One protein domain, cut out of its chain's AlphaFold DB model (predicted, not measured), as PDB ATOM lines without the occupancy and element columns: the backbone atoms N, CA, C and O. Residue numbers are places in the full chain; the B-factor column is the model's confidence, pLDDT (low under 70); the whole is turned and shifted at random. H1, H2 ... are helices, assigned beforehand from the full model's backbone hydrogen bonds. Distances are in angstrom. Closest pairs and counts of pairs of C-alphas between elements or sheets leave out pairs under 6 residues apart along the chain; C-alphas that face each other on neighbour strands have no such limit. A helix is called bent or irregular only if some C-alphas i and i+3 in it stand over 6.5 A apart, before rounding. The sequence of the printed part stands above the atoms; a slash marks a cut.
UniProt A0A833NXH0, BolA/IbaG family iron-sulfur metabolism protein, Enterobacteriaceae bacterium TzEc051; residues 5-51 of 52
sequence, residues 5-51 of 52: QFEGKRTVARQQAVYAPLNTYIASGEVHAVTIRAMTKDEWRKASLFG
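Overview. This is residues 5 to 51 of the 52 residues of the protein "BolA/IbaG family iron-sulfur metabolism protein" of Enterobacteriaceae bacterium TzEc051 (UniProt A0A833NXH0). A long kinked helix, H1, runs one way, and the long link of residues 29 to 40 folds back past it to a short helix, H2, which sits beyond the end where H1 begins. The two helices keep clear of each other, in a flat outline of 38 by 23 by 12 A. The printed part has 47 residues, with H1 then H2 along the chain and no named strand; its class is all helix, and it is loose, with a radius of gyration of the C-alphas of 13.1 A.

Arrangement. H1, residues 11 to 28, has a kink of 63 degrees near residue 21. It is irregular, but only just: C-alphas 21 and 24 are 6.9 A apart. H2, residues 41 to 49, is apart from H1, with no C-alpha of the one within 8 A of the other. In H2 every O i to N i+4 pair is within hydrogen-bond range; in H1, 10 of 14 are.

Along the chain. H1 begins at C-alpha 11 (24.291, -14.342, -3.731) and spans 25.7 A. H2 spans 12.1 A and ends at C-alpha 49 (12.658, -9.587, -20.540).

Size, cuts and confidence. The C-alphas farthest apart, those of Ser 28 and Leu 49, are 38.5 A apart. The printed part has no cut. Mean pLDDT of the printed part is 92.3; residue 51 is under 70.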
ATOM      1  N   GLN A   5      19.868 -24.900  -9.110       95.75
ATOM      2  CA  GLN A   5      20.625 -25.166  -7.878       95.75
ATOM      3  C   GLN A   5      20.900 -23.912  -7.027       95.75
ATOM      4  O   GLN A   5      21.414 -24.011  -5.908       95.75
ATOM      5  N   PHE A   6      20.668 -22.725  -7.586       96.50
ATOM      6  CA  PHE A   6      20.825 -21.448  -6.909       96.50
ATOM      7  C   PHE A   6      19.565 -21.000  -6.164       96.50
ATOM      8  O   PHE A   6      19.651 -20.072  -5.359       96.50
ATOM      9  N   GLU A   7      18.422 -21.651  -6.374       96.25
ATOM     10  CA  GLU A   7      17.176 -21.338  -5.681       96.25
ATOM     11  C   GLU A   7      17.350 -21.396  -4.152       96.25
ATOM     12  O   GLU A   7      18.076 -22.229  -3.609       96.25
ATOM     13  N   GLY A   8      16.768 -20.421  -3.446       95.56
ATOM     14  CA  GLY A   8      16.895 -20.284  -1.989       95.56
ATOM     15  C   GLY A   8      18.296 -19.912  -1.469       95.56
ATOM     16  O   GLY A   8      18.440 -19.576  -0.293       95.56
ATOM     17  N   LYS A   9      19.342 -19.910  -2.310       96.31
ATOM     18  CA  LYS A   9      20.707 -19.540  -1.902       96.31
ATOM     19  C   LYS A   9      20.923 -18.031  -1.961       96.31
ATOM     20  O   LYS A   9      20.493 -17.357  -2.898       96.31
ATOM     21  N   ARG A  10      21.696 -17.510  -1.003       96.44
ATOM     22  CA  ARG A  10      22.201 -16.124  -1.012       96.44
ATOM     23  C   ARG A  10      23.232 -15.925  -2.127       96.44
ATOM     24  O   ARG A  10      23.976 -16.851  -2.443       96.44
ATOM     25  N   THR A  11      23.355 -14.703  -2.644       93.62
ATOM     26  CA  THR A  11      24.291 -14.342  -3.731       93.62
ATOM     27  C   THR A  11      25.729 -14.797  -3.476       93.62
ATOM     28  O   THR A  11      26.340 -15.397  -4.356       93.62
ATOM     29  N   VAL A  12      26.250 -14.593  -2.259       94.56
ATOM     30  CA  VAL A  12      27.618 -15.007  -1.890       94.56
ATOM     31  C   VAL A  12      27.794 -16.526  -1.986       94.56
ATOM     32  O   VAL A  12      28.778 -16.988  -2.551       94.56
ATOM     33  N   ALA A  13      26.819 -17.313  -1.519       95.94
ATOM     34  CA  ALA A  13      26.881 -18.775  -1.589       95.94
ATOM     35  C   ALA A  13      26.831 -19.285  -3.040       95.94
ATOM     36  O   ALA A  13      27.523 -20.239  -3.392       95.94
ATOM     37  N   ARG A  14      26.050 -18.624  -3.906       96.62
ATOM     38  CA  ARG A  14      26.016 -18.925  -5.347       96.62
ATOM     39  C   ARG A  14      27.372 -18.654  -5.994       96.62
ATOM     40  O   ARG A  14      27.868 -19.491  -6.736       96.62
ATOM     41  N   GLN A  15      27.985 -17.511  -5.687       94.75
ATOM     42  CA  GLN A  15      29.313 -17.165  -6.197       94.75
ATOM     43  C   GLN A  15      30.379 -18.141  -5.697       94.75
ATOM     44  O   GLN A  15      31.160 -18.625  -6.506       94.75
ATOM     45  N   GLN A  16      30.385 -18.490  -4.409       94.88
ATOM     46  CA  GLN A  16      31.330 -19.460  -3.848       94.88
ATOM     47  C   GLN A  16      31.246 -20.827  -4.534       94.88
ATOM     48  O   GLN A  16      32.281 -21.406  -4.846       94.88
ATOM     49  N   ALA A  17      30.036 -21.317  -4.826       95.12
ATOM     50  CA  ALA A  17      29.853 -22.582  -5.539       95.12
ATOM     51  C   ALA A  17      30.489 -22.564  -6.940       95.12
ATOM     52  O   ALA A  17      31.050 -23.564  -7.378       95.12
ATOM     53  N   VAL A  18      30.441 -21.418  -7.626       94.25
ATOM     54  CA  VAL A  18      31.055 -21.240  -8.949       94.25
ATOM     55  C   VAL A  18      32.566 -21.012  -8.851       94.25
ATOM     56  O   VAL A  18      33.313 -21.502  -9.692       94.25
ATOM     57  N   TYR A  19      33.028 -20.289  -7.831       93.88
ATOM     58  CA  TYR A  19      34.453 -20.041  -7.607       93.88
ATOM     59  C   TYR A  19      35.214 -21.284  -7.146       93.88
ATOM     60  O   TYR A  19      36.376 -21.435  -7.503       93.88
ATOM     61  N   ALA A  20      34.579 -22.188  -6.395       94.69
ATOM     62  CA  ALA A  20      35.221 -23.381  -5.844       94.69
ATOM     63  C   ALA A  20      36.051 -24.185  -6.873       94.69
ATOM     64  O   ALA A  20      37.232 -24.412  -6.605       94.69
ATOM     65  N   PRO A  21      35.523 -24.561  -8.057       93.88
ATOM     66  CA  PRO A  21      36.319 -25.240  -9.084       93.88
ATOM     67  C   PRO A  21      37.337 -24.331  -9.794       93.88
ATOM     68  O   PRO A  21      38.280 -24.833 -10.399       93.88
ATOM     69  N   LEU A  22      37.168 -23.005  -9.740       92.62
ATOM     70  CA  LEU A  22      38.060 -22.036 -10.386       92.62
ATOM     71  C   LEU A  22      39.281 -21.676  -9.531       92.62
ATOM     72  O   LEU A  22      40.264 -21.165 -10.066       92.62
ATOM     73  N   ASN A  23      39.243 -21.958  -8.227       91.50
ATOM     74  CA  ASN A  23      40.303 -21.587  -7.290       91.50
ATOM     75  C   ASN A  23      41.686 -22.095  -7.715       91.50
ATOM     76  O   ASN A  23      42.654 -21.354  -7.586       91.50
ATOM     77  N   THR A  24      41.794 -23.314  -8.251       94.25
ATOM     78  CA  THR A  24      43.079 -23.868  -8.711       94.25
ATOM     79  C   THR A  24      43.659 -23.073  -9.880       94.25
ATOM     80  O   THR A  24      44.839 -22.736  -9.868       94.25
ATOM     81  N   TYR A  25      42.822 -22.700 -10.849       94.38
ATOM     82  CA  TYR A  25      43.240 -21.919 -12.015       94.38
ATOM     83  C   TYR A  25      43.616 -20.485 -11.632       94.38
ATOM     84  O   TYR A  25      44.609 -19.952 -12.119       94.38
ATOM     85  N   ILE A  26      42.873 -19.882 -10.701       91.81
ATOM     86  CA  ILE A  26      43.193 -18.555 -10.161       91.81
ATOM     87  C   ILE A  26      44.514 -18.600  -9.379       91.81
ATOM     88  O   ILE A  26      45.375 -17.750  -9.578       91.81
ATOM     89  N   ALA A  27      44.712 -19.617  -8.535       92.12
ATOM     90  CA  ALA A  27      45.934 -19.783  -7.748       92.12
ATOM     91  C   ALA A  27      47.173 -20.047  -8.618       92.12
ATOM     92  O   ALA A  27      48.260 -19.580  -8.289       92.12
ATOM     93  N   SER A  28      47.011 -20.768  -9.730       96.00
ATOM     94  CA  SER A  28      48.084 -21.006 -10.707       96.00
ATOM     95  C   SER A  28      48.433 -19.775 -11.557       96.00
ATOM     96  O   SER A  28      49.482 -19.749 -12.194       96.00
ATOM     97  N   GLY A  29      47.566 -18.756 -11.578       91.94
ATOM     98  CA  GLY A  29      47.711 -17.567 -12.420       91.94
ATOM     99  C   GLY A  29      47.204 -17.728 -13.859       91.94
ATOM    100  O   GLY A  29      47.197 -16.746 -14.602       91.94
ATOM    101  N   GLU A  30      46.726 -18.915 -14.251       95.38
ATOM    102  CA  GLU A  30      46.109 -19.167 -15.564       95.38
ATOM    103  C   GLU A  30      44.839 -18.330 -15.782       95.38
ATOM    104  O   GLU A  30      44.526 -17.935 -16.906       95.38
ATOM    105  N   VAL A  31      44.122 -18.010 -14.700       92.38
ATOM    106  CA  VAL A  31      42.950 -17.128 -14.713       92.38
ATOM    107  C   VAL A  31      43.226 -15.896 -13.854       92.38
ATOM    108  O   VAL A  31      43.285 -15.983 -12.633       92.38
ATOM    109  N   HIS A  32      43.344 -14.730 -14.494       87.75
ATOM    110  CA  HIS A  32      43.610 -13.459 -13.807       87.75
ATOM    111  C   HIS A  32      42.386 -12.897 -13.071       87.75
ATOM    112  O   HIS A  32      42.488 -12.466 -11.925       87.75
ATOM    113  N   ALA A  33      41.224 -12.870 -13.730       89.69
ATOM    114  CA  ALA A  33      39.981 -12.381 -13.143       89.69
ATOM    115  C   ALA A  33      38.769 -12.926 -13.898       89.69
ATOM    116  O   ALA A  33      38.788 -13.056 -15.122       89.69
ATOM    117  N   VAL A  34      37.687 -13.193 -13.165       90.69
ATOM    118  CA  VAL A  34      36.389 -13.566 -13.736       90.69
ATOM    119  C   VAL A  34      35.279 -12.765 -13.075       90.69
ATOM    120  O   VAL A  34      35.302 -12.503 -11.874       90.69
ATOM    121  N   THR A  35      34.268 -12.393 -13.853       91.25
ATOM    122  CA  THR A  35      33.027 -11.826 -13.323       91.25
ATOM    123  C   THR A  35      31.933 -12.877 -13.404       91.25
ATOM    124  O   THR A  35      31.552 -13.314 -14.488       91.25
ATOM    125  N   ILE A  36      31.405 -13.284 -12.251       91.56
ATOM    126  CA  ILE A  36      30.372 -14.318 -12.171       91.56
ATOM    127  C   ILE A  36      29.008 -13.681 -11.917       91.56
ATOM    128  O   ILE A  36      28.770 -13.052 -10.887       91.56
ATOM    129  N   ARG A  37      28.072 -13.937 -12.835       92.69
ATOM    130  CA  ARG A  37      26.630 -13.761 -12.618       92.69
ATOM    131  C   ARG A  37      25.987 -15.140 -12.501       92.69
ATOM    132  O   ARG A  37      25.951 -15.879 -13.486       92.69
ATOM    133  N   ALA A  38      25.531 -15.498 -11.303       95.62
ATOM    134  CA  ALA A  38      24.869 -16.771 -11.008       95.62
ATOM    135  C   ALA A  38      23.383 -16.526 -10.712       95.62
ATOM    136  O   ALA A  38      23.051 -15.846  -9.743       95.62
ATOM    137  N   MET A  39      22.507 -17.043 -11.570       96.38
ATOM    138  CA  MET A  39      21.069 -16.757 -11.572       96.38
ATOM    139  C   MET A  39      20.276 -18.056 -11.720       96.38
ATOM    140  O   MET A  39      20.757 -19.004 -12.327       96.38
ATOM    141  N   THR A  40      19.058 -18.100 -11.202       96.81
ATOM    142  CA  THR A  40      18.069 -19.131 -11.550       96.81
ATOM    143  C   THR A  40      17.506 -18.876 -12.946       96.81
ATOM    144  O   THR A  40      17.649 -17.777 -13.496       96.81
ATOM    145  N   LYS A  41      16.836 -19.875 -13.530       95.38
ATOM    146  CA  LYS A  41      16.174 -19.719 -14.834       95.38
ATOM    147  C   LYS A  41      15.122 -18.608 -14.816       95.38
ATOM    148  O   LYS A  41      15.057 -17.829 -15.765       95.38
ATOM    149  N   ASP A  42      14.355 -18.486 -13.733       94.56
ATOM    150  CA  ASP A  42      13.349 -17.431 -13.576       94.56
ATOM    151  C   ASP A  42      13.962 -16.037 -13.442       94.56
ATOM    152  O   ASP A  42      13.503 -15.094 -14.087       94.56
ATOM    153  N   GLU A  43      15.019 -15.892 -12.639       93.94
ATOM    154  CA  GLU A  43      15.752 -14.626 -12.525       93.94
ATOM    155  C   GLU A  43      16.343 -14.214 -13.879       93.94
ATOM    156  O   GLU A  43      16.265 -13.043 -14.252       93.94
ATOM    157  N   TRP A  44      16.905 -15.167 -14.631       94.38
ATOM    158  CA  TRP A  44      17.448 -14.898 -15.959       94.38
ATOM    159  C   TRP A  44      16.353 -14.487 -16.941       94.38
ATOM    160  O   TRP A  44      16.489 -13.453 -17.586       94.38
ATOM    161  N   ARG A  45      15.229 -15.214 -16.990       93.06
ATOM    162  CA  ARG A  45      14.081 -14.859 -17.835       93.06
ATOM    163  C   ARG A  45      13.581 -13.447 -17.530       93.06
ATOM    164  O   ARG A  45      13.336 -12.691 -18.464       93.06
ATOM    165  N   LYS A  46      13.464 -13.078 -16.250       92.31
ATOM    166  CA  LYS A  46      13.083 -11.717 -15.837       92.31
ATOM    167  C   LYS A  46      14.103 -10.687 -16.326       92.31
ATOM    168  O   LYS A  46      13.712  -9.721 -16.967       92.31
ATOM    169  N   ALA A  47      15.396 -10.905 -16.091       88.69
ATOM    170  CA  ALA A  47      16.438  -9.976 -16.534       88.69
ATOM    171  C   ALA A  47      16.500  -9.825 -18.064       88.69
ATOM    172  O   ALA A  47      16.682  -8.719 -18.559       88.69
ATOM    173  N   SER A  48      16.306 -10.911 -18.816       86.06
ATOM    174  CA  SER A  48      16.276 -10.883 -20.281       86.06
ATOM    175  C   SER A  48      15.025 -10.207 -20.842       86.06
ATOM    176  O   SER A  48      15.105  -9.591 -21.900       86.06
ATOM    177  N   LEU A  49      13.885 -10.291 -20.147       80.94
ATOM    178  CA  LEU A  49      12.658  -9.587 -20.540       80.94
ATOM    179  C   LEU A  49      12.768  -8.070 -20.362       80.94
ATOM    180  O   LEU A  49      12.184  -7.324 -21.141       80.94
ATOM    181  N   PHE A  50      13.485  -7.620 -19.332       74.38
ATOM    182  CA  PHE A  50      13.586  -6.202 -18.981       74.38
ATOM    183  C   PHE A  50      14.823  -5.498 -19.556       74.38
ATOM    184  O   PHE A  50      15.068  -4.349 -19.206       74.38
ATOM    185  N   GLY A  51      15.548  -6.146 -20.475       59.25
ATOM    186  CA  GLY A  51      16.753  -5.594 -21.089       59.25
ATOM    187  C   GLY A  51      17.925  -5.594 -20.109       59.25
ATOM    188  O   GLY A  51      17.997  -4.776 -19.193       59.25
TER     189      GLY A  51